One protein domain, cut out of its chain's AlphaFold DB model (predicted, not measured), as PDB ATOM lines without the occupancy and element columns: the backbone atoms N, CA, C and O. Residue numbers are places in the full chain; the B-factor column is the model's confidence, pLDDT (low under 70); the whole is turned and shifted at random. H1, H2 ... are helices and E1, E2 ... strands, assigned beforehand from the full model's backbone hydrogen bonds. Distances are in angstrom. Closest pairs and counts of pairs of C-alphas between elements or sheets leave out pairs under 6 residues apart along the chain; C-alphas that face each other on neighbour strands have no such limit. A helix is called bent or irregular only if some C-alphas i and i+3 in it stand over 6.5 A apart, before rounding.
ATOM      1  N   PHE A  47     277.229 370.772 276.292       89.25
ATOM      2  CA  PHE A  47     278.225 370.062 277.082       89.25
ATOM      3  C   PHE A  47     278.683 368.770 276.406       89.25
ATOM      4  O   PHE A  47     278.093 368.281 275.436       89.25
ATOM      5  N   GLY A  48     279.790 368.256 276.929       88.06
ATOM      6  CA  GLY A  48     280.457 367.050 276.474       88.06
ATOM      7  C   GLY A  48     281.850 367.312 275.917       88.06
ATOM      8  O   GLY A  48     282.122 368.363 275.332       88.06
ATOM      9  N   GLY A  49     282.731 366.338 276.111       88.75
ATOM     10  CA  GLY A  49     284.095 366.362 275.601       88.75
ATOM     11  C   GLY A  49     284.602 364.961 275.267       88.75
ATOM     12  O   GLY A  49     284.009 363.972 275.709       88.75
ATOM     13  N   PRO A  50     285.688 364.855 274.486       87.56
ATOM     14  CA  PRO A  50     286.322 363.572 274.220       87.56
ATOM     15  C   PRO A  50     286.902 362.999 275.517       87.56
ATOM     16  O   PRO A  50     287.183 363.734 276.464       87.56
ATOM     17  N   ALA A  51     287.078 361.681 275.585       85.31
ATOM     18  CA  ALA A  51     287.483 361.005 276.820       85.31
ATOM     19  C   ALA A  51     288.817 361.509 277.408       85.31
ATOM     20  O   ALA A  51     288.975 361.528 278.623       85.31
ATOM     21  N   ASP A  52     289.744 361.956 276.563       84.19
ATOM     22  CA  ASP A  52     291.043 362.531 276.939       84.19
ATOM     23  C   ASP A  52     290.955 363.960 277.505       84.19
ATOM     24  O   ASP A  52     291.929 364.470 278.053       84.19
ATOM     25  N   SER A  53     289.791 364.610 277.407       88.75
ATOM     26  CA  SER A  53     289.526 365.895 278.064       88.75
ATOM     27  C   SER A  53     289.115 365.759 279.535       88.75
ATOM     28  O   SER A  53     289.027 366.764 280.242       88.75
ATOM     29  N   TYR A  54     288.882 364.530 280.001       88.75
ATOM     30  CA  TYR A  54     288.557 364.222 281.391       88.75
ATOM     31  C   TYR A  54     289.828 363.890 282.178       88.75
ATOM     32  O   TYR A  54     290.763 363.320 281.618       88.75
ATOM     33  N   PRO A  55     289.885 364.220 283.479       89.75
ATOM     34  CA  PRO A  55     291.022 363.847 284.307       89.75
ATOM     35  C   PRO A  55     291.105 362.324 284.491       89.75
ATOM     36  O   PRO A  55     290.088 361.628 284.539       89.75
ATOM     37  N   ASP A  56     292.327 361.817 284.672       85.19
ATOM     38  CA  ASP A  56     292.581 360.400 284.978       85.19
ATOM     39  C   ASP A  56     292.101 360.004 286.389       85.19
ATOM     40  O   ASP A  56     291.786 358.842 286.645       85.19
ATOM     41  N   THR A  57     292.019 360.978 287.302       86.81
ATOM     42  CA  THR A  57     291.586 360.816 288.699       86.81
ATOM     43  C   THR A  57     290.471 361.822 288.997       86.81
ATOM     44  O   THR A  57     290.615 362.986 288.613       86.81
ATOM     45  N   PRO A  58     289.379 361.432 289.683       86.88
ATOM     46  CA  PRO A  58     288.297 362.364 289.982       86.88
ATOM     47  C   PRO A  58     288.762 363.466 290.944       86.88
ATOM     48  O   PRO A  58     289.622 363.249 291.802       86.88
ATOM     49  N   THR A  59     288.176 364.651 290.811       88.19
ATOM     50  CA  THR A  59     288.367 365.803 291.706       88.19
ATOM     51  C   THR A  59     287.017 366.255 292.259       88.19
ATOM     52  O   THR A  59     285.979 365.739 291.857       88.19
ATOM     53  N   ASP A  60     286.991 367.239 293.158       86.00
ATOM     54  CA  ASP A  60     285.727 367.724 293.732       86.00
ATOM     55  C   ASP A  60     284.747 368.283 292.685       86.00
ATOM     56  O   ASP A  60     283.538 368.277 292.913       86.00
ATOM     57  N   SER A  61     285.254 368.753 291.541       88.06
ATOM     58  CA  SER A  61     284.460 369.370 290.474       88.06
ATOM     59  C   SER A  61     284.523 368.633 289.133       88.06
ATOM     60  O   SER A  61     283.984 369.119 288.139       88.06
ATOM     61  N   GLN A  62     285.236 367.506 289.054       87.81
ATOM     62  CA  GLN A  62     285.418 366.778 287.801       87.81
ATOM     63  C   GLN A  62     285.380 365.272 288.013       87.81
ATOM     64  O   GLN A  62     286.072 364.718 288.865       87.81
ATOM     65  N   ILE A  63     284.611 364.615 287.156       91.31
ATOM     66  CA  ILE A  63     284.536 363.164 287.052       91.31
ATOM     67  C   ILE A  63     285.577 362.631 286.055       91.31
ATOM     68  O   ILE A  63     286.081 363.386 285.228       91.31
ATOM     69  N   THR A  64     285.893 361.336 286.096       90.44
ATOM     70  CA  THR A  64     286.703 360.685 285.051       90.44
ATOM     71  C   THR A  64     285.811 360.119 283.948       90.44
ATOM     72  O   THR A  64     284.656 359.757 284.186       90.44
ATOM     73  N   ALA A  65     286.349 359.962 282.736       88.81
ATOM     74  CA  ALA A  65     285.612 359.298 281.661       88.81
ATOM     75  C   ALA A  65     285.248 357.848 282.025       88.81
ATOM     76  O   ALA A  65     284.161 357.379 281.706       88.81
ATOM     77  N   ARG A  66     286.125 357.150 282.754       84.88
ATOM     78  CA  ARG A  66     285.854 355.803 283.266       84.88
ATOM     79  C   ARG A  66     284.647 355.787 284.210       84.88
ATOM     80  O   ARG A  66     283.772 354.948 284.032       84.88
ATOM     81  N   GLN A  67     284.578 356.724 285.153       87.19
ATOM     82  CA  GLN A  67     283.498 356.791 286.137       87.19
ATOM     83  C   GLN A  67     282.135 357.043 285.475       87.19
ATOM     84  O   GLN A  67     281.173 356.375 285.828       87.19
ATOM     85  N   ILE A  68     282.056 357.912 284.457       88.38
ATOM     86  CA  ILE A  68     280.812 358.120 283.682       88.38
ATOM     87  C   ILE A  68     280.293 356.790 283.112       88.38
ATOM     88  O   ILE A  68     279.101 356.494 283.164       88.38
ATOM     89  N   VAL A  69     281.193 355.975 282.556       85.69
ATOM     90  CA  VAL A  69     280.839 354.686 281.949       85.69
ATOM     91  C   VAL A  69     280.430 353.669 283.017       85.69
ATOM     92  O   VAL A  69     279.460 352.940 282.813       85.69
ATOM     93  N   GLU A  70     281.154 353.613 284.138       83.00
ATOM     94  CA  GLU A  70     280.847 352.726 285.267       83.00
ATOM     95  C   GLU A  70     279.484 353.067 285.886       83.00
ATOM     96  O   GLU A  70     278.651 352.175 286.046       83.00
ATOM     97  N   ASP A  71     279.203 354.347 286.132       86.12
ATOM     98  CA  ASP A  71     277.939 354.803 286.718       86.12
ATOM     99  C   ASP A  71     276.747 354.503 285.800       86.12
ATOM    100  O   ASP A  71     275.726 353.980 286.255       86.12
ATOM    101  N   CYS A  72     276.893 354.713 284.487       83.06
ATOM    102  CA  CYS A  72     275.857 354.326 283.528       83.06
ATOM    103  C   CYS A  72     275.625 352.814 283.437       83.06
ATOM    104  O   CYS A  72     274.557 352.378 283.001       83.06
ATOM    105  N   ALA A  73     276.606 351.992 283.806       77.62
ATOM    106  CA  ALA A  73     276.438 350.544 283.820       77.62
ATOM    107  C   ALA A  73     275.727 350.073 285.087       77.62
ATOM    108  O   ALA A  73     274.944 349.123 285.029       77.62
ATOM    109  N   VAL A  74     275.950 350.766 286.205       72.75
ATOM    110  CA  VAL A  74     275.247 350.530 287.470       72.75
ATOM    111  C   VAL A  74     273.759 350.876 287.350       72.75
ATOM    112  O   VAL A  74     272.939 350.052 287.758       72.75
ATOM    113  N   ASP A  75     273.407 352.009 286.723       65.19
ATOM    114  CA  ASP A  75     272.017 352.419 286.410       65.19
ATOM    115  C   ASP A  75     271.184 351.241 285.874       65.19
ATOM    116  O   ASP A  75     270.118 350.893 286.381       65.19
ATOM    117  N   ARG A  76     271.737 350.536 284.882       61.41
ATOM    118  CA  ARG A  76     271.023 349.481 284.153       61.41
ATOM    119  C   ARG A  76     271.053 348.110 284.810       61.41
ATOM    120  O   ARG A  76     270.218 347.275 284.465       61.41
ATOM    121  N   GLN A  77     271.981 347.860 285.729       56.00
ATOM    122  CA  GLN A  77     272.055 346.589 286.453       56.00
ATOM    123  C   GLN A  77     271.226 346.585 287.739       56.00
ATOM    124  O   GLN A  77     270.818 345.511 288.180       56.00
ATOM    125  N   ALA A  78     270.981 347.753 288.339       53.00
ATOM    126  CA  ALA A  78     270.441 347.839 289.694       53.00
ATOM    127  C   ALA A  78     269.183 348.710 289.851       53.00
ATOM    128  O   ALA A  78     268.728 348.833 290.985       53.00
ATOM    129  N   ASP A  79     268.628 349.293 288.773       56.09
ATOM    130  CA  ASP A  79     267.570 350.328 288.871       56.09
ATOM    131  C   ASP A  79     267.966 351.371 289.933       56.09
ATOM    132  O   ASP A  79     267.206 351.716 290.839       56.09
ATOM    133  N   ALA A  80     269.258 351.727 289.918       58.12
ATOM    134  CA  ALA A  80     269.888 352.458 290.999       58.12
ATOM    135  C   ALA A  80     269.351 353.894 290.984       58.12
ATOM    136  O   ALA A  80     269.601 354.616 290.017       58.12
ATOM    137  N   PRO A  81     268.630 354.337 292.030       65.75
ATOM    138  CA  PRO A  81     268.139 355.702 292.075       65.75
ATOM    139  C   PRO A  81     269.333 356.660 292.113       65.75
ATOM    140  O   PRO A  81     270.280 356.445 292.874       65.75
ATOM    141  N   GLY A  82     269.280 357.712 291.301       77.69
ATOM    142  CA  GLY A  82     270.221 358.828 291.377       77.69
ATOM    143  C   GLY A  82     270.997 359.139 290.101       77.69
ATOM    144  O   GLY A  82     271.671 360.165 290.065       77.69
ATOM    145  N   VAL A  83     270.898 358.313 289.055       84.62
ATOM    146  CA  VAL A  83     271.481 358.607 287.736       84.62
ATOM    147  C   VAL A  83     270.526 358.234 286.606       84.62
ATOM    148  O   VAL A  83     269.748 357.298 286.728       84.62
ATOM    149  N   ALA A  84     270.590 358.961 285.495       86.12
ATOM    150  CA  ALA A  84     269.915 358.624 284.252       86.12
ATOM    151  C   ALA A  84     270.908 358.722 283.095       86.12
ATOM    152  O   ALA A  84     271.596 359.729 282.941       86.12
ATOM    153  N   CYS A  85     270.972 357.686 282.258       86.50
ATOM    154  CA  CYS A  85     271.907 357.641 281.137       86.50
ATOM    155  C   CYS A  85     271.220 357.519 279.783       86.50
ATOM    156  O   CYS A  85     270.165 356.890 279.638       86.50
ATOM    157  N   GLY A  86     271.895 358.038 278.758       85.56
ATOM    158  CA  GLY A  86     271.512 357.882 277.360       85.56
ATOM    159  C   GLY A  86     272.713 357.843 276.424       85.56
ATOM    160  O   GLY A  86     273.814 358.278 276.751       85.56
ATOM    161  N   PHE A  87     272.491 357.306 275.229       86.81
ATOM    162  CA  PHE A  87     273.499 357.239 274.179       86.81
ATOM    163  C   PHE A  87     272.924 357.780 272.871       86.81
ATOM    164  O   PHE A  87     271.869 357.331 272.439       86.81
ATOM    165  N   TYR A  88     273.617 358.714 272.224       88.50
ATOM    166  CA  TYR A  88     273.239 359.252 270.919       88.50
ATOM    167  C   TYR A  88     274.246 358.815 269.850       88.50
ATOM    168  O   TYR A  88     275.332 359.394 269.784       88.50
ATOM    169  N   PRO A  89     273.919 357.815 269.011       87.69
ATOM    170  CA  PRO A  89     274.825 357.357 267.966       87.69
ATOM    171  C   PRO A  89     274.999 358.423 266.873       87.69
ATOM    172  O   PRO A  89     274.046 359.094 266.478       87.69
ATOM    173  N   TYR A  90     276.217 358.546 266.342       88.19
ATOM    174  CA  TYR A  90     276.529 359.420 265.202       88.19
ATOM    175  C   TYR A  90     276.065 358.851 263.861       88.19
ATOM    176  O   TYR A  90     276.059 359.558 262.854       88.19
ATOM    177  N   GLY A  91     275.698 357.573 263.837       86.19
ATOM    178  CA  GLY A  91     275.301 356.865 262.635       86.19
ATOM    179  C   GLY A  91     274.936 355.419 262.927       86.19
ATOM    180  O   GLY A  91     274.727 355.026 264.075       86.19
ATOM    181  N   GLU A  92     274.847 354.639 261.861       86.06
ATOM    182  CA  GLU A  92     274.555 353.212 261.943       86.06
ATOM    183  C   GLU A  92     275.806 352.420 262.372       86.06
ATOM    184  O   GLU A  92     276.932 352.858 262.113       86.06
ATOM    185  N   PRO A  93     275.637 351.264 263.037       85.31
ATOM    186  CA  PRO A  93     276.734 350.350 263.320       85.31
ATOM    187  C   PRO A  93     277.490 349.926 262.056       85.31
ATOM    188  O   PRO A  93     276.897 349.530 261.054       85.31
ATOM    189  N   GLU A  94     278.817 349.942 262.129       88.25
ATOM    190  CA  GLU A  94     279.701 349.490 261.060       88.25
ATOM    191  C   GLU A  94     280.394 348.186 261.440       88.25
ATOM    192  O   GLU A  94     280.990 348.067 262.513       88.25
ATOM    193  N   THR A  95     280.419 347.225 260.524       87.62
ATOM    194  CA  THR A  95     281.175 345.985 260.700       87.62
ATOM    195  C   THR A  95     282.685 346.245 260.697       87.62
ATOM    196  O   THR A  95     283.249 346.777 259.740       87.62
ATOM    197  N   LYS A  96     283.368 345.810 261.755       83.62
ATOM    198  CA  LYS A  96     284.813 345.915 261.974       83.62
ATOM    199  C   LYS A  96     285.437 344.526 262.056       83.62
ATOM    200  O   LYS A  96     285.669 344.033 263.149       83.62
ATOM    201  N   GLY A  97     285.743 343.925 260.903       86.81
ATOM    202  CA  GLY A  97     286.580 342.718 260.795       86.81
ATOM    203  C   GLY A  97     286.320 341.631 261.852       86.81
ATOM    204  O   GLY A  97     285.225 341.520 262.390       86.81
ATOM    205  N   PHE A  98     287.332 340.815 262.140       88.19
ATOM    206  CA  PHE A  98     287.300 339.900 263.286       88.19
ATOM    207  C   PHE A  98     288.021 340.525 264.480       88.19
ATOM    208  O   PHE A  98     289.026 341.217 264.298       88.19
ATOM    209  N   GLY A  99     287.520 340.250 265.687       83.69
ATOM    210  CA  GLY A  99     288.196 340.589 266.939       83.69
ATOM    211  C   GLY A  99     289.511 339.819 267.160       83.69
ATOM    212  O   GLY A  99     289.934 339.033 266.298       83.69
ATOM    213  N   PRO A 100     290.178 340.042 268.310       87.56
ATOM    214  CA  PRO A 100     291.317 339.226 268.720       87.56
ATOM    215  C   PRO A 100     290.906 337.757 268.905       87.56
ATOM    216  O   PRO A 100     289.727 337.439 269.029       87.56
ATOM    217  N   TRP A 101     291.896 336.864 268.897       89.06
ATOM    218  CA  TRP A 101     291.677 335.468 269.273       89.06
ATOM    219  C   TRP A 101     291.550 335.354 270.792       89.06
ATOM    220  O   TRP A 101     292.413 335.849 271.517       89.06
ATOM    221  N   GLU A 102     290.508 334.669 271.248       87.25
ATOM    222  CA  GLU A 102     290.236 334.363 272.653       87.25
ATOM    223  C   GLU A 102     290.339 332.843 272.878       87.25
ATOM    224  O   GLU A 102     290.039 332.070 271.964       87.25
ATOM    225  N   PRO A 103     290.807 332.368 274.042       87.56
ATOM    226  CA  PRO A 103     290.917 330.938 274.318       87.56
ATOM    227  C   PRO A 103     289.546 330.309 274.621       87.56
ATOM    228  O   PRO A 103     288.820 330.779 275.491       87.56
ATOM    229  N   LEU A 104     289.223 329.199 273.949       83.88
ATOM    230  CA  LEU A 104     288.048 328.352 274.220       83.88
ATOM    231  C   LEU A 104     288.336 327.239 275.230       83.88
ATOM    232  O   LEU A 104     287.440 326.774 275.930       83.88
ATOM    233  N   THR A 105     289.577 326.760 275.267       83.31
ATOM    234  CA  THR A 105     290.008 325.684 276.163       83.31
ATOM    235  C   THR A 105     291.230 326.123 276.953       83.31
ATOM    236  O   THR A 105     291.963 327.019 276.540       83.31
ATOM    237  N   ALA A 106     291.502 325.433 278.059       87.50
ATOM    238  CA  ALA A 106     292.831 325.469 278.655       87.50
ATOM    239  C   ALA A 106     293.882 324.911 277.674       87.50
ATOM    240  O   ALA A 106     293.546 324.203 276.714       87.50
ATOM    241  N   ASP A 107     295.155 325.211 277.937       89.19
ATOM    242  CA  ASP A 107     296.266 324.588 277.224       89.19
ATOM    243  C   ASP A 107     296.245 323.070 277.434       89.19
ATOM    244  O   ASP A 107     296.235 322.567 278.557       89.19
ATOM    245  N   TYR A 108     296.283 322.332 276.332       88.00
ATOM    246  CA  TYR A 108     296.499 320.896 276.313       88.00
ATOM    247  C   TYR A 108     297.964 320.615 275.980       88.00
ATOM    248  O   TYR A 108     298.420 320.916 274.874       88.00
ATOM    249  N   ALA A 109     298.701 320.027 276.923       88.94
ATOM    250  CA  ALA A 109     300.109 319.675 276.763       88.94
ATOM    251  C   ALA A 109     300.284 318.221 276.293       88.94
ATOM    252  O   ALA A 109     299.969 317.267 277.004       88.94
ATOM    253  N   ASN A 110     300.856 318.029 275.102       87.88
ATOM    254  CA  ASN A 110     301.175 316.705 274.580       87.88
ATOM    255  C   ASN A 110     302.588 316.266 274.994       87.88
ATOM    256  O   ASN A 110     303.553 316.338 274.228       87.88
ATOM    257  N   CYS A 111     302.706 315.776 276.225       84.50
ATOM    258  CA  CYS A 111     303.988 315.401 276.819       84.50
ATOM    259  C   CYS A 111     304.532 314.046 276.341       84.50
ATOM    260  O   CYS A 111     305.744 313.864 276.214       84.50
ATOM    261  N   ARG A 112     303.652 313.062 276.109       74.88
ATOM    262  CA  ARG A 112     304.048 311.652 275.916       74.88
ATOM    263  C   ARG A 112     303.426 310.969 274.688       74.88
ATOM    264  O   ARG A 112     303.824 309.846 274.388       74.88
ATOM    265  N   GLY A 113     302.503 311.612 273.970       63.88
ATOM    266  CA  GLY A 113     301.699 310.982 272.917       63.88
ATOM    267  C   GLY A 113     302.411 310.779 271.570       63.88
ATOM    268  O   GLY A 113     303.312 311.530 271.193       63.88
ATOM    269  N   GLY A 114     301.978 309.750 270.830       61.22
ATOM    270  CA  GLY A 114     302.189 309.590 269.380       61.22
ATOM    271  C   GLY A 114     301.006 310.163 268.587       61.22
ATOM    272  O   GLY A 114     299.990 310.501 269.184       61.22
ATOM    273  N   ASN A 115     301.121 310.287 267.262       59.66
ATOM    274  CA  ASN A 115     300.285 311.170 266.426       59.66
ATOM    275  C   ASN A 115     298.752 310.935 266.470       59.66
ATOM    276  O   ASN A 115     298.003 311.797 266.026       59.66
ATOM    277  N   GLU A 116     298.276 309.806 266.999       53.59
ATOM    278  CA  GLU A 116     296.893 309.331 266.818       53.59
ATOM    279  C   GLU A 116     295.956 309.565 268.023       53.59
ATOM    280  O   GLU A 116     294.747 309.415 267.880       53.59
ATOM    281  N   GLN A 117     296.470 309.964 269.198       54.06
ATOM    282  CA  GLN A 117     295.665 310.152 270.427       54.06
ATOM    283  C   GLN A 117     295.567 311.613 270.922       54.06
ATOM    284  O   GLN A 117     294.986 311.858 271.974       54.06
ATOM    285  N   ASN A 118     296.091 312.595 270.177       62.38
ATOM    286  CA  ASN A 118     296.274 313.975 270.673       62.38
ATOM    287  C   ASN A 118     295.353 314.991 269.983       62.38
ATOM    288  O   ASN A 118     295.808 316.052 269.543       62.38
ATOM    289  N   ASN A 119     294.073 314.640 269.848       68.38
ATOM    290  CA  ASN A 119     293.069 315.525 269.269       68.38
ATOM    291  C   ASN A 119     292.357 316.308 270.374       68.38
ATOM    292  O   ASN A 119     291.625 315.721 271.171       68.38
ATOM    293  N   ILE A 120     292.513 317.635 270.386       71.56
ATOM    294  CA  ILE A 120     291.601 318.493 271.147       71.56
ATOM    295  C   ILE A 120     290.296 318.518 270.367       71.56
ATOM    296  O   ILE A 120     290.302 318.938 269.212       71.56
ATOM    297  N   THR A 121     289.209 318.043 270.972       70.50
ATOM    298  CA  THR A 121     287.868 318.094 270.381       70.50
ATOM    299  C   THR A 121     286.996 319.038 271.191       70.50
ATOM    300  O   THR A 121     286.969 318.945 272.415       70.50
ATOM    301  N   TYR A 122     286.290 319.937 270.513       70.62
ATOM    302  CA  TYR A 122     285.395 320.909 271.130       70.62
ATOM    303  C   TYR A 122     284.029 320.874 270.466       70.62
ATOM    304  O   TYR A 122     283.931 321.034 269.252       70.62
ATOM    305  N   SER A 123     282.990 320.679 271.271       67.88
ATOM    306  CA  SER A 123     281.587 320.799 270.881       67.88
ATOM    307  C   SER A 123     280.850 321.480 272.027       67.88
ATOM    308  O   SER A 123     280.314 320.807 272.907       67.88
ATOM    309  N   ASP A 124     280.900 322.803 272.067       66.56
ATOM    310  CA  ASP A 124     280.235 323.571 273.112       66.56
ATOM    311  C   ASP A 124     279.753 324.923 272.564       66.56
ATOM    312  O   ASP A 124     280.138 325.347 271.466       66.56
ATOM    313  N   HIS A 125     278.850 325.559 273.305       69.75
ATOM    314  CA  HIS A 125     278.296 326.869 272.989       69.75
ATOM    315  C   HIS A 125     278.954 327.928 273.868       69.75
ATOM    316  O   HIS A 125     278.977 327.806 275.089       69.75
ATOM    317  N   SER A 126     279.454 328.997 273.257       67.62
ATOM    318  CA  SER A 126     279.963 330.155 273.992       67.62
ATOM    319  C   SER A 126     278.873 331.216 274.083       67.62
ATOM    320  O   SER A 126     278.160 331.449 273.114       67.62
ATOM    321  N   GLU A 127     278.716 331.880 275.222       66.19
ATOM    322  CA  GLU A 127     277.868 333.071 275.321       66.19
ATOM    323  C   GLU A 127     278.753 334.312 275.413       66.19
ATOM    324  O   GLU A 127     279.696 334.364 276.199       66.19
ATOM    325  N   TYR A 128     278.447 335.306 274.588       67.44
ATOM    326  CA  TYR A 128     279.120 336.593 274.550       67.44
ATOM    327  C   TYR A 128     278.212 337.647 275.133       67.44
ATOM    328  O   TYR A 128     277.059 337.808 274.722       67.44
ATOM    329  N   THR A 129     278.768 338.433 276.033       60.28
ATOM    330  CA  THR A 129     278.199 339.708 276.428       60.28
ATOM    331  C   THR A 129     278.938 340.803 275.672       60.28
ATOM    332  O   THR A 129     280.143 340.737 275.454       60.28
ATOM    333  N   THR A 130     278.207 341.808 275.199       59.81
ATOM    334  CA  THR A 130     278.853 343.034 274.720       59.81
ATOM    335  C   THR A 130     279.255 343.878 275.914       59.81
ATOM    336  O   THR A 130     278.502 344.050 276.876       59.81
ATOM    337  N   SER A 131     280.449 344.423 275.804       55.44
ATOM    338  CA  SER A 131     280.985 345.452 276.659       55.44
ATOM    339  C   SER A 131     281.246 346.694 275.816       55.44
ATOM    340  O   SER A 131     281.497 346.638 274.605       55.44
ATOM    341  N   ASN A 132     281.150 347.853 276.450       55.66
ATOM    342  CA  ASN A 132     281.524 349.104 275.825       55.66
ATOM    343  C   ASN A 132     282.907 349.477 276.294       55.66
ATOM    344  O   ASN A 132     283.273 349.242 277.447       55.66
ATOM    345  N   SER A 133     283.652 350.072 275.381       52.66
ATOM    346  CA  SER A 133     285.016 350.478 275.630       52.66
ATOM    347  C   SER A 133     285.103 351.975 275.423       52.66
ATOM    348  O   SER A 133     284.933 352.471 274.311       52.66
ATOM    349  N   VAL A 134     285.455 352.696 276.475       51.34
ATOM    350  CA  VAL A 134     286.172 353.948 276.275       51.34
ATOM    351  C   VAL A 134     287.638 353.592 276.403       51.34
ATOM    352  O   VAL A 134     288.036 352.941 277.368       51.34
ATOM    353  N   THR A 135     288.456 353.966 275.421       49.62
ATOM    354  CA  THR A 135     289.912 353.852 275.543       49.62
ATOM    355  C   THR A 135     290.404 354.925 276.522       49.62
ATOM    356  O   THR A 135     291.047 355.889 276.131       49.62
ATOM    357  N   VAL A 136     290.060 354.779 277.803       43.31
ATOM    358  CA  VAL A 136     290.642 355.523 278.926       43.31
ATOM    359  C   VAL A 136     291.630 354.558 279.553       43.31
ATOM    360  O   VAL A 136     291.203 353.635 280.233       43.31
ATOM    361  N   GLY A 137     292.916 354.682 279.212       38.47
ATOM    362  CA  GLY A 137     294.011 353.903 279.804       38.47
ATOM    363  C   GLY A 137     293.738 352.401 279.990       38.47
ATOM    364  O   GLY A 137     293.272 351.989 281.038       38.47
ATOM    365  N   ALA A 138     294.084 351.584 278.992       32.25
ATOM    366  CA  ALA A 138     294.164 350.117 279.068       32.25
ATOM    367  C   ALA A 138     293.028 349.389 279.843       32.25
ATOM    368  O   ALA A 138     293.117 349.135 281.042       32.25
ATOM    369  N   SER A 139     292.047 348.886 279.083       40.91
ATOM    370  CA  SER A 139     291.317 347.643 279.405       40.91
ATOM    371  C   SER A 139     290.176 347.720 280.430       40.91
ATOM    372  O   SER A 139     290.162 346.950 281.391       40.91
ATOM    373  N   VAL A 140     289.160 348.559 280.197       41.56
ATOM    374  CA  VAL A 140     287.872 348.403 280.898       41.56
ATOM    375  C   VAL A 140     286.743 348.192 279.898       41.56
ATOM    376  O   VAL A 140     286.436 349.051 279.073       41.56
ATOM    377  N   GLU A 141     286.157 347.005 279.975       51.91
ATOM    378  CA  GLU A 141     285.006 346.554 279.210       51.91
ATOM    379  C   GLU A 141     283.774 346.623 280.127       51.91
ATOM    380  O   GLU A 141     283.615 345.790 281.016       51.91
ATOM    381  N   ILE A 142     282.917 347.638 279.959       57.88
ATOM    382  CA  ILE A 142     281.793 347.906 280.878       57.88
ATOM    383  C   ILE A 142     280.445 347.747 280.146       57.88
ATOM    384  O   ILE A 142     280.216 348.311 279.071       57.88
ATOM    385  N   GLY A 143     279.535 346.953 280.718       56.59
ATOM    386  CA  GLY A 143     278.248 346.569 280.123       56.59
ATOM    387  C   GLY A 143     277.184 347.679 280.093       56.59
ATOM    388  O   GLY A 143     276.374 347.787 281.002       56.59
ATOM    389  N   LEU A 144     277.134 348.436 278.993       59.22
ATOM    390  CA  LEU A 144     276.075 349.398 278.592       59.22
ATOM    391  C   LEU A 144     275.290 348.885 277.372       59.22
ATOM    392  O   LEU A 144     274.752 349.650 276.573       59.22
ATOM    393  N   SER A 145     275.290 347.572 277.170       63.56
ATOM    394  CA  SER A 145     274.742 346.911 275.988       63.56
ATOM    395  C   SER A 145     273.277 347.257 275.722       63.56
ATOM    396  O   SER A 145     272.910 347.565 274.590       63.56
ATOM    397  N   GLU A 146     272.453 347.260 276.770       65.88
ATOM    398  CA  GLU A 146     271.030 347.595 276.682       65.88
ATOM    399  C   GLU A 146     270.796 349.096 276.456       65.88
ATOM    400  O   GLU A 146     269.853 349.464 275.761       65.88
ATOM    401  N   LEU A 147     271.679 349.967 276.965       68.81
ATOM    402  CA  LEU A 147     271.609 351.413 276.734       68.81
ATOM    403  C   LEU A 147     271.817 351.744 275.253       68.81
ATOM    404  O   LEU A 147     271.035 352.485 274.659       68.81
ATOM    405  N   VAL A 148     272.857 351.161 274.654       64.75
ATOM    406  CA  VAL A 148     273.165 351.329 273.229       64.75
ATOM    407  C   VAL A 148     272.065 350.709 272.376       64.75
ATOM    408  O   VAL A 148     271.580 351.329 271.436       64.75
ATOM    409  N   LYS A 149     271.606 349.507 272.735       64.88
ATOM    410  CA  LYS A 149     270.489 348.850 272.055       64.88
ATOM    411  C   LYS A 149     269.227 349.714 272.064       64.88
ATOM    412  O   LYS A 149     268.591 349.842 271.028       64.88
ATOM    413  N   ALA A 150     268.875 350.332 273.190       66.19
ATOM    414  CA  ALA A 150     267.678 351.165 273.295       66.19
ATOM    415  C   ALA A 150     267.729 352.426 272.416       66.19
ATOM    416  O   ALA A 150     266.679 352.895 271.978       66.19
ATOM    417  N   SER A 151     268.920 352.971 272.147       62.97
ATOM    418  CA  SER A 151     269.073 354.196 271.356       62.97
ATOM    419  C   SER A 151     269.324 353.979 269.866       62.97
ATOM    420  O   SER A 151     269.198 354.914 269.071       62.97
ATOM    421  N   LEU A 152     269.648 352.753 269.465       63.91
ATOM    422  CA  LEU A 152     269.695 352.370 268.065       63.91
ATOM    423  C   LEU A 152     268.277 352.207 267.499       63.91
ATOM    424  O   LEU A 152     267.336 351.819 268.199       63.91
ATOM    425  N   ARG A 153     268.125 352.496 266.200       60.62
ATOM    426  CA  ARG A 153     266.866 352.259 265.478       60.62
ATOM    427  C   ARG A 153     266.466 350.780 265.580       60.62
ATOM    428  O   ARG A 153     267.327 349.910 265.707       60.62
ATOM    429  N   THR A 154     265.161 350.505 265.533       56.78
ATOM    430  CA  THR A 154     264.551 349.181 265.784       56.78
ATOM    431  C   THR A 154     265.196 348.031 264.998       56.78
ATOM    432  O   THR A 154     265.326 346.925 265.510       56.78
ATOM    433  N   ASP A 155     265.660 348.301 263.785       52.41
ATOM    434  CA  ASP A 155     266.374 347.393 262.884       52.41
ATOM    435  C   ASP A 155     267.749 346.931 263.401       52.41
ATOM    436  O   ASP A 155     268.179 345.823 263.086       52.41
ATOM    437  N   PHE A 156     268.403 347.703 264.270       52.16
ATOM    438  CA  PHE A 156     269.691 347.350 264.881       52.16
ATOM    439  C   PHE A 156     269.557 346.837 266.317       52.16
ATOM    440  O   PHE A 156     270.505 346.277 266.862       52.16
ATOM    441  N   GLN A 157     268.384 346.964 266.942       55.09
ATOM    442  CA  GLN A 157     268.176 346.516 268.325       55.09
ATOM    443  C   GLN A 157     268.440 345.014 268.498       55.09
ATOM    444  O   GLN A 157     268.907 344.576 269.546       55.09
ATOM    445  N   TYR A 158     268.180 344.220 267.459       50.41
ATOM    446  CA  TYR A 158     268.417 342.777 267.472       50.41
ATOM    447  C   TYR A 158     269.911 342.422 267.382       50.41
ATOM    448  O   TYR A 158     270.353 341.437 267.971       50.41
ATOM    449  N   THR A 159     270.731 343.256 266.735       55.50
ATOM    450  CA  THR A 159     272.162 342.968 266.552       55.50
ATOM    451  C   THR A 159     273.022 343.369 267.752       55.50
ATOM    452  O   THR A 159     274.175 342.957 267.822       55.50
ATOM    453  N   TRP A 160     272.470 344.087 268.735       65.19
ATOM    454  CA  TRP A 160     273.174 344.518 269.949       65.19
ATOM    455  C   TRP A 160     272.718 343.726 271.189       65.19
ATOM    456  O   TRP A 160     271.601 343.210 271.243       65.19
ATOM    457  N   GLY A 161     273.597 343.554 272.182       64.94
ATOM    458  CA  GLY A 161     273.317 342.769 273.400       64.94
ATOM    459  C   GLY A 161     273.997 341.395 273.451       64.94
ATOM    460  O   GLY A 161     274.897 341.100 272.660       64.94
ATOM    461  N   SER A 162     273.585 340.552 274.404       65.12
ATOM    462  CA  SER A 162     274.136 339.199 274.530       65.12
ATOM    463  C   SER A 162     273.885 338.370 273.266       65.12
ATOM    464  O   SER A 162     272.907 338.579 272.536       65.12
ATOM    465  N   SER A 163     274.816 337.471 272.970       66.75
ATOM    466  CA  SER A 163     274.766 336.590 271.804       66.75
ATOM    467  C   SER A 163     275.325 335.221 272.149       66.75
ATOM    468  O   SER A 163     276.182 335.109 273.018       66.75
ATOM    469  N   ARG A 164     274.890 334.183 271.437       69.94
ATOM    470  CA  ARG A 164     275.448 332.835 271.577       69.94
ATOM    471  C   ARG A 164     276.311 332.493 270.366       69.94
ATOM    472  O   ARG A 164     275.819 332.520 269.244       69.94
ATOM    473  N   GLY A 165     277.570 332.159 270.596       71.44
ATOM    474  CA  GLY A 165     278.459 331.499 269.650       71.44
ATOM    475  C   GLY A 165     278.106 330.036 269.491       71.44
ATOM    476  O   GLY A 165     277.833 329.322 270.463       71.44
ATOM    477  N   THR A 166     278.093 329.577 268.248       66.31
ATOM    478  CA  THR A 166     277.933 328.158 267.952       66.31
ATOM    479  C   THR A 166     279.125 327.687 267.134       66.31
ATOM    480  O   THR A 166     279.417 328.216 266.064       66.31
ATOM    481  N   THR A 167     279.823 326.672 267.641       65.56
ATOM    482  CA  THR A 167     280.846 325.958 266.877       65.56
ATOM    483  C   THR A 167     280.369 324.533 266.640       65.56
ATOM    484  O   THR A 167     280.099 323.786 267.580       65.56
ATOM    485  N   GLN A 168     280.276 324.135 265.372       62.91
ATOM    486  CA  GLN A 168     280.101 322.730 265.010       62.91
ATOM    487  C   GLN A 168     281.440 322.022 265.234       62.91
ATOM    488  O   GLN A 168     282.446 322.449 264.678       62.91
ATOM    489  N   SER A 169     281.435 321.000 266.094       68.81
ATOM    490  CA  SER A 169     282.555 320.129 266.488       68.81
ATOM    491  C   SER A 169     283.898 320.378 265.776       68.81
ATOM    492  O   SER A 169     284.043 320.047 264.597       68.81
ATOM    493  N   PHE A 170     284.899 320.888 266.494       76.38
ATOM    494  CA  PHE A 170     286.247 321.108 265.960       76.38
ATOM    495  C   PHE A 170     287.235 320.122 266.575       76.38
ATOM    496  O   PHE A 170     287.264 319.978 267.795       76.38
ATOM    497  N   SER A 171     288.065 319.480 265.748       76.00
ATOM    498  CA  SER A 171     289.156 318.615 266.203       76.00
ATOM    499  C   SER A 171     290.486 319.075 265.612       76.00
ATOM    500  O   SER A 171     290.591 319.268 264.402       76.00
ATOM    501  N   ALA A 172     291.513 319.218 266.450       81.38
ATOM    502  CA  ALA A 172     292.855 319.586 266.001       81.38
ATOM    503  C   ALA A 172     293.961 318.822 266.726       81.38
ATOM    504  O   ALA A 172     293.826 318.445 267.888       81.38
ATOM    505  N   PHE A 173     295.071 318.639 266.014       86.00
ATOM    506  CA  PHE A 173     296.232 317.883 266.461       86.00
ATOM    507  C   PHE A 173     297.267 318.777 267.153       86.00
ATOM    508  O   PHE A 173     297.740 319.748 266.559       86.00
ATOM    509  N   VAL A 174     297.690 318.397 268.364       87.19
ATOM    510  CA  VAL A 174     298.836 319.023 269.046       87.19
ATOM    511  C   VAL A 174     300.089 318.155 268.884       87.19
ATOM    512  O   VAL A 174     300.091 317.004 269.338       87.19
ATOM    513  N   PRO A 175     301.176 318.672 268.276       87.44
ATOM    514  CA  PRO A 175     302.421 317.926 268.125       87.44
ATOM    515  C   PRO A 175     303.014 317.471 269.458       87.44
ATOM    516  O   PRO A 175     302.877 318.139 270.482       87.44
ATOM    517  N   LYS A 176     303.746 316.353 269.437       87.94
ATOM    518  CA  LYS A 176     304.491 315.878 270.608       87.94
ATOM    519  C   LYS A 176     305.466 316.951 271.101       87.94
ATOM    520  O   LYS A 176     306.134 317.612 270.302       87.94
ATOM    521  N   GLY A 177     305.564 317.097 272.418       89.31
ATOM    522  CA  GLY A 177     306.419 318.090 273.066       89.31
ATOM    523  C   GLY A 177     305.905 319.521 272.924       89.31
ATOM    524  O   GLY A 177     306.659 320.450 273.198       89.31
ATOM    525  N   HIS A 178     304.656 319.705 272.492       91.38
ATOM    526  CA  HIS A 178     304.014 321.009 272.410       91.38
ATOM    527  C   HIS A 178     302.722 321.046 273.223       91.38
ATOM    528  O   HIS A 178     302.090 320.016 273.463       91.38
ATOM    529  N   LYS A 179     302.328 322.252 273.616       91.62
ATOM    530  CA  LYS A 179     301.003 322.592 274.101       91.62
ATOM    531  C   LYS A 179     300.322 323.578 273.167       91.62
ATOM    532  O   LYS A 179     300.983 324.367 272.488       91.62
ATOM    533  N   ALA A 180     299.005 323.491 273.113       91.94
ATOM    534  CA  ALA A 180     298.149 324.443 272.426       91.94
ATOM    535  C   ALA A 180     296.749 324.390 273.041       91.94
ATOM    536  O   ALA A 180     296.407 323.447 273.753       91.94
ATOM    537  N   HIS A 181     295.923 325.365 272.706       90.62
ATOM    538  CA  HIS A 181     294.515 325.423 273.067       90.62
ATOM    539  C   HIS A 181     293.693 325.704 271.817       90.62
ATOM    540  O   HIS A 181     294.209 326.193 270.806       90.62
ATOM    541  N   LEU A 182     292.401 325.410 271.875       89.25
ATOM    542  CA  LEU A 182     291.480 325.940 270.886       89.25
ATOM    543  C   LEU A 182     291.182 327.388 271.229       89.25
ATOM    544  O   LEU A 182     291.013 327.743 272.391       89.25
ATOM    545  N   GLN A 183     291.144 328.214 270.200       89.75
ATOM    546  CA  GLN A 183     290.829 329.626 270.289       89.75
ATOM    547  C   GLN A 183     289.772 329.964 269.248       89.75
ATOM    548  O   GLN A 183     289.670 329.303 268.209       89.75
ATOM    549  N   HIS A 184     289.017 331.016 269.513       88.69
ATOM    550  CA  HIS A 184     288.009 331.531 268.606       88.69
ATOM    551  C   HIS A 184     288.103 333.036 268.430       88.69
ATOM    552  O   HIS A 184     288.754 333.738 269.200       88.69
ATOM    553  N   ARG A 185     287.461 333.514 267.374       88.69
ATOM    554  CA  ARG A 185     287.190 334.926 267.147       88.69
ATOM    555  C   ARG A 185     285.920 335.056 266.330       88.69
ATOM    556  O   ARG A 185     285.628 334.215 265.479       88.69
ATOM    557  N   TYR A 186     285.240 336.172 266.499       86.69
ATOM    558  CA  TYR A 186     284.012 336.482 265.784       86.69
ATOM    559  C   TYR A 186     284.100 337.847 265.107       86.69
ATOM    560  O   TYR A 186     284.958 338.683 265.421       86.69
ATOM    561  N   GLN A 187     283.223 338.048 264.127       88.56
ATOM    562  CA  GLN A 187     283.090 339.332 263.459       88.56
ATOM    563  C   GLN A 187     282.465 340.344 264.424       88.56
ATOM    564  O   GLN A 187     281.497 340.024 265.115       88.56
ATOM    565  N   ARG A 188     283.009 341.561 264.484       86.44
ATOM    566  CA  ARG A 188     282.500 342.631 265.355       86.44
ATOM    567  C   ARG A 188     281.867 343.739 264.530       86.44
ATOM    568  O   ARG A 188     282.229 343.953 263.378       86.44
ATOM    569  N   GLN A 189     280.940 344.460 265.136       85.56
ATOM    570  CA  GLN A 189     280.432 345.747 264.683       85.56
ATOM    571  C   GLN A 189     280.718 346.810 265.744       85.56
ATOM    572  O   GLN A 189     280.908 346.497 266.922       85.56
ATOM    573  N   GLN A 190     280.770 348.065 265.316       86.88
ATOM    574  CA  GLN A 190     281.103 349.216 266.140       86.88
ATOM    575  C   GLN A 190     280.154 350.370 265.830       86.88
ATOM    576  O   GLN A 190     279.853 350.623 264.667       86.88
ATOM    577  N   VAL A 191     279.736 351.107 266.857       86.00
ATOM    578  CA  VAL A 191     279.050 352.394 266.694       86.00
ATOM    579  C   VAL A 191     279.694 353.431 267.606       86.00
ATOM    580  O   VAL A 191     280.040 353.132 268.750       86.00
ATOM    581  N   SER A 192     279.871 354.643 267.090       88.25
ATOM    582  CA  SER A 192     280.369 355.782 267.864       88.25
ATOM    583  C   SER A 192     279.252 356.791 268.111       88.25
ATOM    584  O   SER A 192     278.330 356.910 267.304       88.25
ATOM    585  N   GLY A 193     279.324 357.519 269.222       87.62
ATOM    586  CA  GLY A 193     278.299 358.487 269.599       87.62
ATOM    587  C   GLY A 193     278.658 359.319 270.823       87.62
ATOM    588  O   GLY A 193     279.815 359.355 271.246       87.62
ATOM    589  N   VAL A 194     277.645 359.973 271.392       90.62
ATOM    590  CA  VAL A 194     277.738 360.655 272.688       90.62
ATOM    591  C   VAL A 194     277.092 359.790 273.759       90.62
ATOM    592  O   VAL A 194     275.894 359.522 273.676       90.62
ATOM    593  N   LEU A 195     277.855 359.380 274.769       89.56
ATOM    594  CA  LEU A 195     277.299 358.848 276.014       89.56
ATOM    595  C   LEU A 195     277.061 360.026 276.957       89.56
ATOM    596  O   LEU A 195     277.983 360.803 277.180       89.56
ATOM    597  N   TRP A 196     275.862 360.163 277.511       91.12
ATOM    598  CA  TRP A 196     275.558 361.189 278.504       91.12
ATOM    599  C   TRP A 196     274.980 360.570 279.770       91.12
ATOM    600  O   TRP A 196     274.343 359.514 279.730       91.12
ATOM    601  N   ILE A 197     275.214 361.265 280.876       90.12
ATOM    602  CA  ILE A 197     274.701 360.942 282.200       90.12
ATOM    603  C   ILE A 197     274.154 362.212 282.850       90.12
ATOM    604  O   ILE A 197     274.716 363.300 282.688       90.12
ATOM    605  N   ASP A 198     273.051 362.048 283.560       90.88
ATOM    606  CA  ASP A 198     272.421 363.030 284.429       90.88
ATOM    607  C   ASP A 198     272.385 362.467 285.854       90.88
ATOM    608  O   ASP A 198     271.859 361.380 286.082       90.88
ATOM    609  N   TYR A 199     272.981 363.185 286.798       91.06
ATOM    610  CA  TYR A 199     273.034 362.844 288.212       91.06
ATOM    611  C   TYR A 199     271.957 363.610 288.975       91.06
ATOM    612  O   TYR A 199     271.913 364.837 288.942       91.06
ATOM    613  N   GLU A 200     271.163 362.919 289.790       90.06
ATOM    614  CA  GLU A 200     270.189 363.551 290.692       90.06
ATOM    615  C   GLU A 200     270.880 364.436 291.747       90.06
ATOM    616  O   GLU A 200     270.332 365.443 292.210       90.06
ATOM    617  N   HIS A 201     272.108 364.081 292.132       90.50
ATOM    618  CA  HIS A 201     272.880 364.766 293.163       90.50
ATOM    619  C   HIS A 201     274.262 365.186 292.654       90.50
ATOM    620  O   HIS A 201     274.992 364.399 292.059       90.50
ATOM    621  N   THR A 202     274.671 366.418 292.962       91.81
ATOM    622  CA  THR A 202     275.937 367.014 292.492       91.81
ATOM    623  C   THR A 202     277.063 366.968 293.526       91.81
ATOM    624  O   THR A 202     277.991 367.768 293.453       91.81
ATOM    625  N   GLY A 203     276.979 366.128 294.558       91.00
ATOM    626  CA  GLY A 203     278.083 365.978 295.511       91.00
ATOM    627  C   GLY A 203     279.235 365.140 294.936       91.00
ATOM    628  O   GLY A 203     279.295 364.885 293.737       91.00
ATOM    629  N   THR A 204     280.160 364.718 295.797       89.69
ATOM    630  CA  THR A 204     281.357 363.933 295.430       89.69
ATOM    631  C   THR A 204     281.284 362.475 295.900       89.69
ATOM    632  O   THR A 204     282.287 361.763 295.913       89.69
ATOM    633  N   GLY A 205     280.105 362.037 296.357       86.94
ATOM    634  CA  GLY A 205     279.857 360.655 296.764       86.94
ATOM    635  C   GLY A 205     279.628 359.706 295.578       86.94
ATOM    636  O   GLY A 205     279.587 360.142 294.431       86.94
ATOM    637  N   PRO A 206     279.435 358.401 295.842       86.56
ATOM    638  CA  PRO A 206     279.080 357.433 294.805       86.56
ATOM    639  C   PRO A 206     277.797 357.839 294.073       86.56
ATOM    640  O   PRO A 206     276.836 358.234 294.737       86.56
ATOM    641  N   LEU A 207     277.772 357.697 292.741       87.38
ATOM    642  CA  LEU A 207     276.649 358.103 291.883       87.38
ATOM    643  C   LEU A 207     276.272 359.587 292.053       87.38
ATOM    644  O   LEU A 207     275.094 359.941 292.087       87.38
ATOM    645  N   GLN A 208     277.269 360.465 292.197       90.88
ATOM    646  CA  GLN A 208     277.071 361.914 292.269       90.88
ATOM    647  C   GLN A 208     277.976 362.634 291.272       90.88
ATOM    648  O   GLN A 208     279.091 362.203 290.995       90.88
ATOM    649  N   GLY A 209     277.498 363.752 290.734       89.69
ATOM    650  CA  GLY A 209     278.094 364.372 289.554       89.69
ATOM    651  C   GLY A 209     279.207 365.392 289.809       89.69
ATOM    652  O   GLY A 209     279.460 366.216 288.935       89.69
ATOM    653  N   HIS A 210     279.870 365.376 290.971       92.19
ATOM    654  CA  HIS A 210     281.052 366.207 291.264       92.19
ATOM    655  C   HIS A 210     280.849 367.692 290.904       92.19
ATOM    656  O   HIS A 210     281.515 368.248 290.037       92.19
ATOM    657  N   GLY A 211     279.857 368.331 291.522       89.38
ATOM    658  CA  GLY A 211     279.501 369.737 291.304       89.38
ATOM    659  C   GLY A 211     278.589 370.008 290.103       89.38
ATOM    660  O   GLY A 211     278.092 371.126 289.970       89.38
ATOM    661  N   HIS A 212     278.312 369.005 289.268       90.38
ATOM    662  CA  HIS A 212     277.500 369.137 288.059       90.38
ATOM    663  C   HIS A 212     276.415 368.056 287.989       90.38
ATOM    664  O   HIS A 212     276.600 366.958 288.497       90.38
ATOM    665  N   HIS A 213     275.273 368.362 287.368       90.75
ATOM    666  CA  HIS A 213     274.239 367.356 287.087       90.75
ATOM    667  C   HIS A 213     274.572 366.556 285.827       90.75
ATOM    668  O   HIS A 213     274.426 365.344 285.806       90.75
ATOM    669  N   TYR A 214     275.095 367.215 284.792       92.19
ATOM    670  CA  TYR A 214     275.253 366.603 283.479       92.19
ATOM    671  C   TYR A 214     276.713 366.417 283.085       92.19
ATOM    672  O   TYR A 214     277.517 367.348 283.173       92.19
ATOM    673  N   TRP A 215     277.022 365.240 282.541       93.50
ATOM    674  CA  TRP A 215     278.299 364.943 281.894       93.50
ATOM    675  C   TRP A 215     278.079 364.192 280.582       93.50
ATOM    676  O   TRP A 215     277.083 363.489 280.417       93.50
ATOM    677  N   ALA A 216     279.006 364.335 279.629       92.81
ATOM    678  CA  ALA A 216     278.907 363.634 278.355       92.81
ATOM    679  C   ALA A 216     280.263 363.317 277.711       92.81
ATOM    680  O   ALA A 216     281.092 364.196 277.498       92.81
ATOM    681  N   LEU A 217     280.445 362.063 277.314       90.56
ATOM    682  CA  LEU A 217     281.595 361.600 276.550       90.56
ATOM    683  C   LEU A 217     281.281 361.637 275.060       90.56
ATOM    684  O   LEU A 217     280.455 360.859 274.576       90.56
ATOM    685  N   THR A 218     281.962 362.515 274.327       89.44
ATOM    686  CA  THR A 218     281.924 362.517 272.864       89.44
ATOM    687  C   THR A 218     282.850 361.438 272.320       89.44
ATOM    688  O   THR A 218     283.870 361.106 272.923       89.44
ATOM    689  N   ASP A 219     282.489 360.883 271.162       85.94
ATOM    690  CA  ASP A 219     283.277 359.847 270.476       85.94
ATOM    691  C   ASP A 219     283.403 358.542 271.286       85.94
ATOM    692  O   ASP A 219     284.262 357.695 271.022       85.94
ATOM    693  N   PHE A 220     282.477 358.339 272.230       84.69
ATOM    694  CA  PHE A 220     282.279 357.068 272.905       84.69
ATOM    695  C   PHE A 220     282.036 355.977 271.867       84.69
ATOM    696  O   PHE A 220     281.248 356.157 270.936       84.69
ATOM    697  N   THR A 221     282.707 354.843 272.036       84.31
ATOM    698  CA  THR A 221     282.658 353.738 271.088       84.31
ATOM    699  C   THR A 221     282.110 352.483 271.753       84.31
ATOM    700  O   THR A 221     282.696 351.922 272.677       84.31
ATOM    701  N   ALA A 222     280.997 352.001 271.219       80.00
ATOM    702  CA  ALA A 222     280.410 350.728 271.583       80.00
ATOM    703  C   ALA A 222     280.797 349.671 270.547       80.00
ATOM    704  O   ALA A 222     280.931 349.969 269.357       80.00
ATOM    705  N   THR A 223     280.944 348.420 270.981       81.38
ATOM    706  CA  THR A 223     281.191 347.291 270.076       81.38
ATOM    707  C   THR A 223     280.316 346.102 270.434       81.38
ATOM    708  O   THR A 223     280.007 345.876 271.602       81.38
ATOM    709  N   SER A 224     279.928 345.319 269.436       79.00
ATOM    710  CA  SER A 224     279.102 344.127 269.628       79.00
ATOM    711  C   SER A 224     279.474 343.052 268.604       79.00
ATOM    712  O   SER A 224     279.972 343.398 267.528       79.00
ATOM    713  N   PRO A 225     279.284 341.756 268.899       80.88
ATOM    714  CA  PRO A 225     279.356 340.723 267.875       80.88
ATOM    715  C   PRO A 225     278.368 340.998 266.733       80.88
ATOM    716  O   PRO A 225     277.285 341.547 266.944       80.88
ATOM    717  N   VAL A 226     278.724 340.605 265.512       84.62
ATOM    718  CA  VAL A 226     277.762 340.549 264.407       84.62
ATOM    719  C   VAL A 226     276.948 339.269 264.560       84.62
ATOM    720  O   VAL A 226     277.498 338.169 264.474       84.62
ATOM    721  N   LYS A 227     275.645 339.426 264.795       81.19
ATOM    722  CA  LYS A 227     274.707 338.306 264.905       81.19
ATOM    723  C   LYS A 227     274.142 337.936 263.538       81.19
ATOM    724  O   LYS A 227     273.920 338.807 262.696       81.19
ATOM    725  N   ASP A 228     273.880 336.653 263.344       78.50
ATOM    726  CA  ASP A 228     273.065 336.172 262.240       78.50
ATOM    727  C   ASP A 228     271.618 336.668 262.443       78.50
ATOM    728  O   ASP A 228     271.066 336.518 263.543       78.50
ATOM    729  N   PRO A 229     271.007 337.317 261.438       74.31
ATOM    730  CA  PRO A 229     269.663 337.866 261.578       74.31
ATOM    731  C   PRO A 229     268.603 336.787 261.841       74.31
ATOM    732  O   PRO A 229     267.605 337.093 262.497       74.31
ATOM    733  N   ASP A 230     268.819 335.551 261.382       79.44
ATOM    734  CA  ASP A 230     267.802 334.499 261.401       79.44
ATOM    735  C   ASP A 230     267.696 333.803 262.767       79.44
ATOM    736  O   ASP A 230     266.590 333.517 263.230       79.44
ATOM    737  N   ASP A 231     268.825 333.545 263.436       78.38
ATOM    738  CA  ASP A 231     268.869 332.777 264.691       78.38
ATOM    739  C   ASP A 231     269.524 333.511 265.874       78.38
ATOM    740  O   ASP A 231     269.584 332.968 266.980       78.38
ATOM    741  N   GLN A 232     269.966 334.758 265.670       75.62
ATOM    742  CA  GLN A 232     270.605 335.603 266.686       75.62
ATOM    743  C   GLN A 232     271.909 335.011 267.259       75.62
ATOM    744  O   GLN A 232     272.381 335.445 268.317       75.62
ATOM    745  N   THR A 233     272.506 334.033 266.572       80.62
ATOM    746  CA  THR A 233     273.796 333.447 266.943       80.62
ATOM    747  C   THR A 233     274.960 334.199 266.314       80.62
ATOM    748  O   THR A 233     274.810 334.994 265.388       80.62
ATOM    749  N   VAL A 234     276.157 333.958 266.837       82.88
ATOM    750  CA  VAL A 234     277.412 334.468 266.293       82.88
ATOM    751  C   VAL A 234     278.151 333.316 265.628       82.88
ATOM    752  O   VAL A 234     278.271 332.225 266.192       82.88
ATOM    753  N   LYS A 235     278.657 333.567 264.418       82.88
ATOM    754  CA  LYS A 235     279.499 332.613 263.691       82.88
ATOM    755  C   LYS A 235     280.952 332.802 264.097       82.88
ATOM    756  O   LYS A 235     281.592 333.783 263.709       82.88
ATOM    757  N   ASP A 236     281.464 331.836 264.844       85.19
ATOM    758  CA  ASP A 236     282.863 331.797 265.239       85.19
ATOM    759  C   ASP A 236     283.764 331.280 264.118       85.19
ATOM    760  O   ASP A 236     283.426 330.369 263.360       85.19
ATOM    761  N   GLN A 237     284.973 331.831 264.063       87.44
ATOM    762  CA  GLN A 237     286.117 331.127 263.509       87.44
ATOM    763  C   GLN A 237     286.848 330.449 264.654       87.44
ATOM    764  O   GLN A 237     287.269 331.134 265.580       87.44
ATOM    765  N   VAL A 238     287.048 329.138 264.554       87.00
ATOM    766  CA  VAL A 238     287.816 328.356 265.530       87.00
ATOM    767  C   VAL A 238     289.113 327.876 264.900       87.00
ATOM    768  O   VAL A 238     289.157 327.494 263.730       87.00
ATOM    769  N   SER A 239     290.189 327.921 265.675       89.31
ATOM    770  CA  SER A 239     291.506 327.438 265.274       89.31
ATOM    771  C   SER A 239     292.241 326.861 266.474       89.31
ATOM    772  O   SER A 239     292.001 327.246 267.615       89.31
ATOM    773  N   LEU A 240     293.211 325.992 266.204       90.94
ATOM    774  CA  LEU A 240     294.265 325.715 267.172       90.94
ATOM    775  C   LEU A 240     295.134 326.968 267.335       90.94
ATOM    776  O   LEU A 240     295.456 327.631 266.340       90.94
ATOM    777  N   SER A 241     295.515 327.293 268.568       93.50
ATOM    778  CA  SER A 241     296.539 328.298 268.831       93.50
ATOM    779  C   SER A 241     297.893 327.829 268.301       93.50
ATOM    780  O   SER A 241     298.105 326.651 267.996       93.50
ATOM    781  N   LYS A 242     298.829 328.764 268.121       93.69
ATOM    782  CA  LYS A 242     300.172 328.415 267.651       93.69
ATOM    783  C   LYS A 242     300.817 327.464 268.673       93.69
ATOM    784  O   LYS A 242     301.006 327.900 269.807       93.69
ATOM    785  N   PRO A 243     301.211 326.231 268.292       91.50
ATOM    786  CA  PRO A 243     301.815 325.298 269.232       91.50
ATOM    787  C   PRO A 243     303.063 325.888 269.885       91.50
ATOM    788  O   PRO A 243     303.931 326.446 269.206       91.50
ATOM    789  N   GLN A 244     303.154 325.742 271.201       93.44
ATOM    790  CA  GLN A 244     304.281 326.188 272.011       93.44
ATOM    791  C   GLN A 244     304.992 324.975 272.610       93.44
ATOM    792  O   GLN A 244     304.310 324.017 272.956       93.44
ATOM    793  N   PRO A 245     306.326 324.963 272.746       92.00
ATOM    794  CA  PRO A 245     307.018 323.883 273.445       92.00
ATOM    795  C   PRO A 245     306.496 323.721 274.879       92.00
ATOM    796  O   PRO A 245     306.265 324.721 275.558       92.00
ATOM    797  N   VAL A 246     306.321 322.481 275.340       90.88
ATOM    798  CA  VAL A 246     305.970 322.216 276.746       90.88
ATOM    799  C   VAL A 246     307.139 322.569 277.666       90.88
ATOM    800  O   VAL A 246     308.297 322.271 277.356       90.88
TER     801      VAL A 246
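Overview. This is residues 47 to 246 of the 253 residues of an uncharacterized protein of Streptomyces sp. 5112.2 (UniProt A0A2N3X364). A long, strongly twisted, branched sheet is built along the bent strand E8, with E1 and E9 beside it toward one end and E10, E5 and E4 toward the other, where E7 and the small ribbon of E3 and E6 extend the narrow shape. H1 packs across E1 and E8 on one face, while H2 is on the opposite face, beside the strands. The 200 printed residues include three named helices and ten named strands, in the order H1 E1 E2 E3 E4 H2 H3 E5 E6 E7 E8 E9 E10; the class is mixed, with under half of the residues in named elements. In the branched sheet E5 and E10 are parallel and the other neighbour pairs antiparallel. The whole is loose, with a radius of gyration of the C-alphas of 21.0 A, and elongated, spanning 68 by 38 by 27 A.

Arrangement. E8, residues 182 to 199, bends by 75 degrees at residue 193. On one side of it are E1, residues 83 to 89 (N 84 and O 198, 2.8 A), and E2, residues 94 to 98 (N 96 and O 188, 2.7 A). On the other side are E9, residues 214 to 225, which forms a hairpin with E8 (N 189 and O 224, 2.8 A), and E10, residues 233 to 240 (N 183 and O 239, 2.9 A). E5, residues 163 to 166, is parallel to E10 (N 234 and O 164, 2.8 A) and antiparallel to E4, residues 125 to 128 (N 165 and O 126, 2.7 A). E3, residues 119 to 122, and E6, residues 170 to 173, are antiparallel at 160 degrees (N 120 and O 172, 2.9 A). E7, residues 178 to 180, pairs with no named strand and runs on into E8 at 41 degrees. H1, residues 65 to 78, is on the branched sheet at a height of 8.4 A, across the strands at 67 degrees to E1 on the local plane; its closest C-alphas to E1 are Cys 72 and Cys 85, 5.7 A. H2, residues 145 to 151, is on the opposite face at a height of 5.6 A, over none of the strands. H3, residues 154 to 157, only just touches H2, only at the corner, with 3 pairs of C-alphas within 8 A, the closest Lys 149 and Gln 157 at 5.0 A. Every O i to N i+4 pair is within hydrogen-bond range in H2 and 9 of 10 in H1; H3 is too short for one.

Along the chain. H1 begins at C-alpha 65 (285.612, 359.298, 281.661) and is 20.6 A long. E8 measures 44.7 A, E9 30.5 A, E10 21.9 A and E1 20.1 A. E10 ends at C-alpha 240 (294.265, 325.715, 267.172).

Size, cuts and confidence. The C-alphas farthest apart, Gly 114 and Gly 211, are 67.9 A apart. The printed part has no cut; the links E2 to E3, E4 to H2 and E8 to E9 are long. The mean pLDDT of the printed part is 78.2; residues 75 to 81, 113 to 119, 123 to 164 and 166 to 169 are under 70.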